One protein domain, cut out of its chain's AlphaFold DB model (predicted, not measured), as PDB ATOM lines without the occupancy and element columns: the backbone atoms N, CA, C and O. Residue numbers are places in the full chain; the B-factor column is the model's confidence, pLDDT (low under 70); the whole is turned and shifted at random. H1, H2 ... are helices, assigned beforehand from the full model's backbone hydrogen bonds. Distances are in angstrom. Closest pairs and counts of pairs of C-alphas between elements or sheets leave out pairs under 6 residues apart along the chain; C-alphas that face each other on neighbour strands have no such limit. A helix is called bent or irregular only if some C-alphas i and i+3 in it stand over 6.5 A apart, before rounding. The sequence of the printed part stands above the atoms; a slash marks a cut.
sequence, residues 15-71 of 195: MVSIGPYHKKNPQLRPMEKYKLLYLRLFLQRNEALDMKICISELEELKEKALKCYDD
ATOM      1  N   MET A  15     -21.117   0.486  33.023       67.19
ATOM      2  CA  MET A  15     -21.563   1.478  34.000       67.19
ATOM      3  C   MET A  15     -23.017   1.308  34.425       67.19
ATOM      4  O   MET A  15     -23.281   1.168  35.610       67.19
ATOM      5  N   VAL A  16     -23.967   1.296  33.486       72.31
ATOM      6  CA  VAL A  16     -25.393   1.163  33.807       72.31
ATOM      7  C   VAL A  16     -25.877  -0.245  33.484       72.31
ATOM      8  O   VAL A  16     -25.686  -0.728  32.370       72.31
ATOM      9  N   SER A  17     -26.521  -0.918  34.442       74.62
ATOM     10  CA  SER A  17     -27.218  -2.166  34.126       74.62
ATOM     11  C   SER A  17     -28.381  -1.865  33.187       74.62
ATOM     12  O   SER A  17     -29.292  -1.124  33.560       74.62
ATOM     13  N   ILE A  18     -28.378  -2.461  31.999       68.31
ATOM     14  CA  ILE A  18     -29.519  -2.423  31.084       68.31
ATOM     15  C   ILE A  18     -30.340  -3.689  31.327       68.31
ATOM     16  O   ILE A  18     -29.843  -4.802  31.127       68.31
ATOM     17  N   GLY A  19     -31.572  -3.507  31.806       64.75
ATOM     18  CA  GLY A  19     -32.492  -4.603  32.109       64.75
ATOM     19  C   GLY A  19     -32.006  -5.555  33.219       64.75
ATOM     20  O   GLY A  19     -31.080  -5.231  33.973       64.75
ATOM     21  N   PRO A  20     -32.635  -6.739  33.351       68.56
ATOM     22  CA  PRO A  20     -32.312  -7.711  34.399       68.56
ATOM     23  C   PRO A  20     -30.973  -8.430  34.175       68.56
ATOM     24  O   PRO A  20     -30.385  -8.927  35.137       68.56
ATOM     25  N   TYR A  21     -30.469  -8.453  32.937       61.06
ATOM     26  CA  TYR A  21     -29.287  -9.217  32.522       61.06
ATOM     27  C   TYR A  21     -28.004  -8.818  33.251       61.06
ATOM     28  O   TYR A  21     -27.166  -9.665  33.550       61.06
ATOM     29  N   HIS A  22     -27.870  -7.541  33.604       70.00
ATOM     30  CA  HIS A  22     -26.649  -7.008  34.210       70.00
ATOM     31  C   HIS A  22     -26.834  -6.605  35.679       70.00
ATOM     32  O   HIS A  22     -25.893  -6.140  36.320       70.00
ATOM     33  N   LYS A  23     -28.022  -6.858  36.247       66.44
ATOM     34  CA  LYS A  23     -28.408  -6.442  37.605       66.44
ATOM     35  C   LYS A  23     -27.496  -7.021  38.691       66.44
ATOM     36  O   LYS A  23     -27.314  -6.417  39.741       66.44
ATOM     37  N   LYS A  24     -26.932  -8.210  38.452       74.50
ATOM     38  CA  LYS A  24     -26.060  -8.904  39.411       74.50
ATOM     39  C   LYS A  24     -24.591  -8.473  39.327       74.50
ATOM     40  O   LYS A  24     -23.816  -8.901  40.176       74.50
ATOM     41  N   ASN A  25     -24.204  -7.648  38.350       75.81
ATOM     42  CA  ASN A  25     -22.819  -7.216  38.180       75.81
ATOM     43  C   ASN A  25     -22.442  -6.162  39.246       75.81
ATOM     44  O   ASN A  25     -22.983  -5.055  39.207       75.81
ATOM     45  N   PRO A  26     -21.503  -6.456  40.170       73.75
ATOM     46  CA  PRO A  26     -21.107  -5.523  41.226       73.75
ATOM     47  C   PRO A  26     -20.565  -4.192  40.698       73.75
ATOM     48  O   PRO A  26     -20.810  -3.156  41.306       73.75
ATOM     49  N   GLN A  27     -19.911  -4.202  39.532       70.56
ATOM     50  CA  GLN A  27     -19.338  -3.002  38.909       70.56
ATOM     51  C   GLN A  27     -20.402  -1.976  38.488       70.56
ATOM     52  O   GLN A  27     -20.095  -0.805  38.299       70.56
ATOM     53  N   LEU A  28     -21.661  -2.403  38.341       72.75
ATOM     54  CA  LEU A  28     -22.764  -1.552  37.879       72.75
ATOM     55  C   LEU A  28     -23.651  -1.055  39.022       72.75
ATOM     56  O   LEU A  28     -24.491  -0.182  38.817       72.75
ATOM     57  N   ARG A  29     -23.469  -1.591  40.235       71.62
ATOM     58  CA  ARG A  29     -24.281  -1.241  41.409       71.62
ATOM     59  C   ARG A  29     -24.243   0.240  41.779       71.62
ATOM     60  O   ARG A  29     -25.309   0.752  42.126       71.62
ATOM     61  N   PRO A  30     -23.109   0.965  41.662       72.44
ATOM     62  CA  PRO A  30     -23.104   2.385  41.993       72.44
ATOM     63  C   PRO A  30     -24.114   3.197  41.162       72.44
ATOM     64  O   PRO A  30     -24.663   4.180  41.655       72.44
ATOM     65  N   MET A  31     -24.449   2.749  39.941       74.25
ATOM     66  CA  MET A  31     -25.443   3.410  39.090       74.25
ATOM     67  C   MET A  31     -26.898   3.212  39.519       74.25
ATOM     68  O   MET A  31     -27.744   4.014  39.129       74.25
ATOM     69  N   GLU A  32     -27.217   2.210  40.338       75.06
ATOM     70  CA  GLU A  32     -28.596   1.993  40.801       75.06
ATOM     71  C   GLU A  32     -29.082   3.155  41.683       75.06
ATOM     72  O   GLU A  32     -30.240   3.564  41.590       75.06
ATOM     73  N   LYS A  33     -28.174   3.779  42.451       73.81
ATOM     74  CA  LYS A  33     -28.461   4.999  43.222       73.81
ATOM     75  C   LYS A  33     -28.885   6.155  42.314       73.81
ATOM     76  O   LYS A  33     -29.878   6.826  42.589       73.81
ATOM     77  N   TYR A  34     -28.161   6.362  41.215       72.62
ATOM     78  CA  TYR A  34     -28.451   7.438  40.268       72.62
ATOM     79  C   TYR A  34     -29.728   7.166  39.476       72.62
ATOM     80  O   TYR A  34     -30.506   8.090  39.284       72.62
ATOM     81  N   LYS A  35     -30.019   5.912  39.101       77.19
ATOM     82  CA  LYS A  35     -31.316   5.558  38.495       77.19
ATOM     83  C   LYS A  35     -32.495   5.938  39.392       77.19
ATOM     84  O   LYS A  35     -33.468   6.506  38.907       77.19
ATOM     85  N   LEU A  36     -32.400   5.656  40.693       77.25
ATOM     86  CA  LEU A  36     -33.436   6.027  41.660       77.25
ATOM     87  C   LEU A  36     -33.533   7.543  41.855       77.25
ATOM     88  O   LEU A  36     -34.640   8.065  41.967       77.25
ATOM     89  N   LEU A  37     -32.397   8.247  41.876       76.38
ATOM     90  CA  LEU A  37     -32.368   9.709  41.914       76.38
ATOM     91  C   LEU A  37     -33.085  10.297  40.691       76.38
ATOM     92  O   LEU A  37     -33.996  11.097  40.859       76.38
ATOM     93  N   TYR A  38     -32.743   9.845  39.484       73.12
ATOM     94  CA  TYR A  38     -33.397  10.282  38.250       73.12
ATOM     95  C   TYR A  38     -34.897   9.987  38.246       73.12
ATOM     96  O   TYR A  38     -35.677  10.865  37.893       73.12
ATOM     97  N   LEU A  39     -35.314   8.797  38.691       76.50
ATOM     98  CA  LEU A  39     -36.733   8.464  38.818       76.50
ATOM     99  C   LEU A  39     -37.447   9.407  39.795       76.50
ATOM    100  O   LEU A  39     -38.515   9.920  39.482       76.50
ATOM    101  N   ARG A  40     -36.851   9.668  40.965       77.69
ATOM    102  CA  ARG A  40     -37.419  10.595  41.953       77.69
ATOM    103  C   ARG A  40     -37.578  11.995  41.369       77.69
ATOM    104  O   ARG A  40     -38.642  12.585  41.515       77.69
ATOM    105  N   LEU A  41     -36.546  12.501  40.701       74.38
ATOM    106  CA  LEU A  41     -36.557  13.826  40.084       74.38
ATOM    107  C   LEU A  41     -37.588  13.913  38.953       74.38
ATOM    108  O   LEU A  41     -38.310  14.900  38.859       74.38
ATOM    109  N   PHE A  42     -37.697  12.873  38.126       75.56
ATOM    110  CA  PHE A  42     -38.697  12.787  37.062       75.56
ATOM    111  C   PHE A  42     -40.130  12.881  37.609       75.56
ATOM    112  O   PHE A  42     -40.934  13.645  37.076       75.56
ATOM    113  N   LEU A  43     -40.421  12.156  38.694       79.69
ATOM    114  CA  LEU A  43     -41.728  12.182  39.358       79.69
ATOM    115  C   LEU A  43     -41.994  13.527  40.050       79.69
ATOM    116  O   LEU A  43     -43.085  14.066  39.939       79.69
ATOM    117  N   GLN A  44     -40.995  14.115  40.719       76.06
ATOM    118  CA  GLN A  44     -41.144  15.424  41.373       76.06
ATOM    119  C   GLN A  44     -41.468  16.553  40.395       76.06
ATOM    120  O   GLN A  44     -42.143  17.509  40.757       76.06
ATOM    121  N   ARG A  45     -40.963  16.462  39.167       71.69
ATOM    122  CA  ARG A  45     -41.170  17.486  38.141       71.69
ATOM    123  C   ARG A  45     -42.508  17.371  37.427       71.69
ATOM    124  O   ARG A  45     -42.967  18.347  36.846       71.69
ATOM    125  N   ASN A  46     -43.105  16.189  37.443       71.88
ATOM    126  CA  ASN A  46     -44.397  15.945  36.836       71.88
ATOM    127  C   ASN A  46     -45.405  15.650  37.942       71.88
ATOM    128  O   ASN A  46     -45.685  14.493  38.227       71.88
ATOM    129  N   GLU A  47     -45.979  16.694  38.542       68.00
ATOM    130  CA  GLU A  47     -46.959  16.558  39.635       68.00
ATOM    131  C   GLU A  47     -48.175  15.684  39.262       68.00
ATOM    132  O   GLU A  47     -48.813  15.101  40.134       68.00
ATOM    133  N   ALA A  48     -48.477  15.560  37.965       73.62
ATOM    134  CA  ALA A  48     -49.534  14.698  37.437       73.62
ATOM    135  C   ALA A  48     -49.130  13.216  37.282       73.62
ATOM    136  O   ALA A  48     -49.995  12.368  37.063       73.62
ATOM    137  N   LEU A  49     -47.837  12.889  37.366       73.56
ATOM    138  CA  LEU A  49     -47.300  11.543  37.181       73.56
ATOM    139  C   LEU A  49     -46.946  10.923  38.534       73.56
ATOM    140  O   LEU A  49     -45.950  11.264  39.166       73.56
ATOM    141  N   ASP A  50     -47.740   9.938  38.947       81.31
ATOM    142  CA  ASP A  50     -47.365   9.004  40.009       81.31
ATOM    143  C   ASP A  50     -46.677   7.762  39.419       81.31
ATOM    144  O   ASP A  50     -46.889   7.379  38.262       81.31
ATOM    145  N   MET A  51     -45.881   7.077  40.241       80.38
ATOM    146  CA  MET A  51     -45.201   5.834  39.881       80.38
ATOM    147  C   MET A  51     -46.174   4.787  39.327       80.38
ATOM    148  O   MET A  51     -45.826   4.063  38.396       80.38
ATOM    149  N   LYS A  52     -47.402   4.712  39.856       82.12
ATOM    150  CA  LYS A  52     -48.419   3.773  39.366       82.12
ATOM    151  C   LYS A  52     -48.834   4.059  37.924       82.12
ATOM    152  O   LYS A  52     -48.977   3.112  37.157       82.12
ATOM    153  N   ILE A  53     -48.975   5.336  37.566       83.94
ATOM    154  CA  ILE A  53     -49.330   5.771  36.209       83.94
ATOM    155  C   ILE A  53     -48.205   5.383  35.246       83.94
ATOM    156  O   ILE A  53     -48.455   4.720  34.240       83.94
ATOM    157  N   CYS A  54     -46.953   5.669  35.622       79.00
ATOM    158  CA  CYS A  54     -45.781   5.266  34.843       79.00
ATOM    159  C   CYS A  54     -45.739   3.748  34.607       79.00
ATOM    160  O   CYS A  54     -45.454   3.301  33.501       79.00
ATOM    161  N   ILE A  55     -46.023   2.944  35.639       83.50
ATOM    162  CA  ILE A  55     -46.038   1.481  35.520       83.50
ATOM    163  C   ILE A  55     -47.140   1.030  34.555       83.50
ATOM    164  O   ILE A  55     -46.868   0.197  33.696       83.50
ATOM    165  N   SER A  56     -48.356   1.579  34.656       82.94
ATOM    166  CA  SER A  56     -49.444   1.206  33.741       82.94
ATOM    167  C   SER A  56     -49.143   1.565  32.286       82.94
ATOM    168  O   SER A  56     -49.381   0.745  31.403       82.94
ATOM    169  N   GLU A  57     -48.564   2.742  32.034       84.94
ATOM    170  CA  GLU A  57     -48.171   3.157  30.683       84.94
ATOM    171  C   GLU A  57     -47.037   2.287  30.129       84.94
ATOM    172  O   GLU A  57     -47.066   1.886  28.966       84.94
ATOM    173  N   LEU A  58     -46.049   1.944  30.964       80.88
ATOM    174  CA  LEU A  58     -44.958   1.050  30.577       80.88
ATOM    175  C   LEU A  58     -45.447  -0.360  30.247       80.88
ATOM    176  O   LEU A  58     -44.944  -0.952  29.295       80.88
ATOM    177  N   GLU A  59     -46.408  -0.903  30.997       81.25
ATOM    178  CA  GLU A  59     -47.014  -2.200  30.674       81.25
ATOM    179  C   GLU A  59     -47.781  -2.136  29.344       81.25
ATOM    180  O   GLU A  59     -47.610  -3.014  28.502       81.25
ATOM    181  N   GLU A  60     -48.535  -1.065  29.076       84.50
ATOM    182  CA  GLU A  60     -49.207  -0.900  27.780       84.50
ATOM    183  C   GLU A  60     -48.204  -0.797  26.614       84.50
ATOM    184  O   GLU A  60     -48.380  -1.426  25.564       84.50
ATOM    185  N   LEU A  61     -47.125  -0.029  26.789       80.94
ATOM    186  CA  LEU A  61     -46.052   0.082  25.799       80.94
ATOM    187  C   LEU A  61     -45.316  -1.242  25.599       80.94
ATOM    188  O   LEU A  61     -44.964  -1.568  24.468       80.94
ATOM    189  N   LYS A  62     -45.098  -2.013  26.666       79.94
ATOM    190  CA  LYS A  62     -44.495  -3.345  26.597       79.94
ATOM    191  C   LYS A  62     -45.356  -4.292  25.768       79.94
ATOM    192  O   LYS A  62     -44.810  -4.954  24.892       79.94
ATOM    193  N   GLU A  63     -46.671  -4.317  25.971       80.12
ATOM    194  CA  GLU A  63     -47.585  -5.132  25.158       80.12
ATOM    195  C   GLU A  63     -47.564  -4.720  23.679       80.12
ATOM    196  O   GLU A  63     -47.567  -5.567  22.787       80.12
ATOM    197  N   LYS A  64     -47.492  -3.413  23.390       82.94
ATOM    198  CA  LYS A  64     -47.324  -2.916  22.012       82.94
ATOM    199  C   LYS A  64     -45.978  -3.331  21.418       82.94
ATOM    200  O   LYS A  64     -45.939  -3.768  20.275       82.94
ATOM    201  N   ALA A  65     -44.896  -3.210  22.186       78.00
ATOM    202  CA  ALA A  65     -43.559  -3.582  21.746       78.00
ATOM    203  C   ALA A  65     -43.454  -5.087  21.480       78.00
ATOM    204  O   ALA A  65     -42.878  -5.465  20.467       78.00
ATOM    205  N   LEU A  66     -44.034  -5.937  22.336       72.81
ATOM    206  CA  LEU A  66     -44.047  -7.392  22.154       72.81
ATOM    207  C   LEU A  66     -44.695  -7.794  20.827       72.81
ATOM    208  O   LEU A  66     -44.106  -8.582  20.101       72.81
ATOM    209  N   LYS A  67     -45.798  -7.145  20.431       78.88
ATOM    210  CA  LYS A  67     -46.418  -7.366  19.111       78.88
ATOM    211  C   LYS A  67     -45.486  -7.048  17.940       78.88
ATOM    212  O   LYS A  67     -45.582  -7.686  16.904       78.88
ATOM    213  N   CYS A  68     -44.569  -6.088  18.089       69.31
ATOM    214  CA  CYS A  68     -43.558  -5.781  17.068       69.31
ATOM    215  C   CYS A  68     -42.430  -6.826  16.994       69.31
ATOM    216  O   CYS A  68     -41.631  -6.792  16.061       69.31
ATOM    217  N   TYR A  69     -42.340  -7.714  17.985       61.28
ATOM    218  CA  TYR A  69     -41.396  -8.829  18.047       61.28
ATOM    219  C   TYR A  69     -42.086 -10.194  17.866       61.28
ATOM    220  O   TYR A  69     -41.400 -11.209  17.834       61.28
ATOM    221  N   ASP A  70     -43.410 -10.250  17.711       55.31
ATOM    222  CA  ASP A  70     -44.121 -11.495  17.386       55.31
ATOM    223  C   ASP A  70     -43.948 -11.888  15.898       55.31
ATOM    224  O   ASP A  70     -44.133 -13.050  15.547       55.31
ATOM    225  N   ASP A  71     -43.472 -10.965  15.050       55.66
ATOM    226  CA  ASP A  71     -43.128 -11.183  13.633       55.66
ATOM    227  C   ASP A  71     -41.627 -11.524  13.414       55.66
ATOM    228  O   ASP A  71     -41.026 -11.165  12.395       55.66
TER     229      ASP A  71
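Overview. This is residues 15 to 71 of the 195 residues of an uncharacterized protein of Solanum tuberosum (UniProt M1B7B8). Two helices of similar length, H1 and H2, make an open V, joined at its point by a tight link, with nothing filling the space between the arms. Before H1, residues 15 to 29 make a folded-back loop at the end of H1 away from the point. The printed part has 57 residues with two named helices, H1 then H2, and no named strand; the class is all helix. The whole is loose, with a radius of gyration of the C-alphas of 14.3 A, and flat, spanning 35 by 34 by 13 A.

Along the chain. Start at C-alpha 15, at (-21.563, 1.478, 34.000); residues 15 to 29 hold no named element. Find C-alpha 30 at (-23.104, 2.385, 41.993); from there H1, residues 30 to 45, runs 23.9 A. It is neither bent nor irregular, but only just: C-alphas 30 and 33 are 6.1 A apart. After five residues H2, residues 51 to 67, runs 24.6 A and ends at C-alpha 67, at (-46.418, -7.366, 19.111).

Arrangement. Look at Leu 43 and Met 51: their C-alphas, 7.3 A apart, are the closest of H1 and H2, which are close but not clearly touching. Their lines stand at 71 degrees, only just about perpendicular, and their centres are 19.2 A apart. In H2 every O i to N i+4 pair is within hydrogen-bond range; in H1 11 of 12 are.

Size, cuts and confidence. The two C-alphas farthest apart, those of Gln 44 and Asp 71, are 38.5 A apart. Residues 44 to 49 stand free, and so do residues 55 to 71, of which 55 to 67 belong to H2. The printed part has no cut, and the link from H1 to H2 is tight. The mean pLDDT of the printed part is 74.4; look for values under 70 at residues 15, 18 to 21, 23, 47 and 68 to 71.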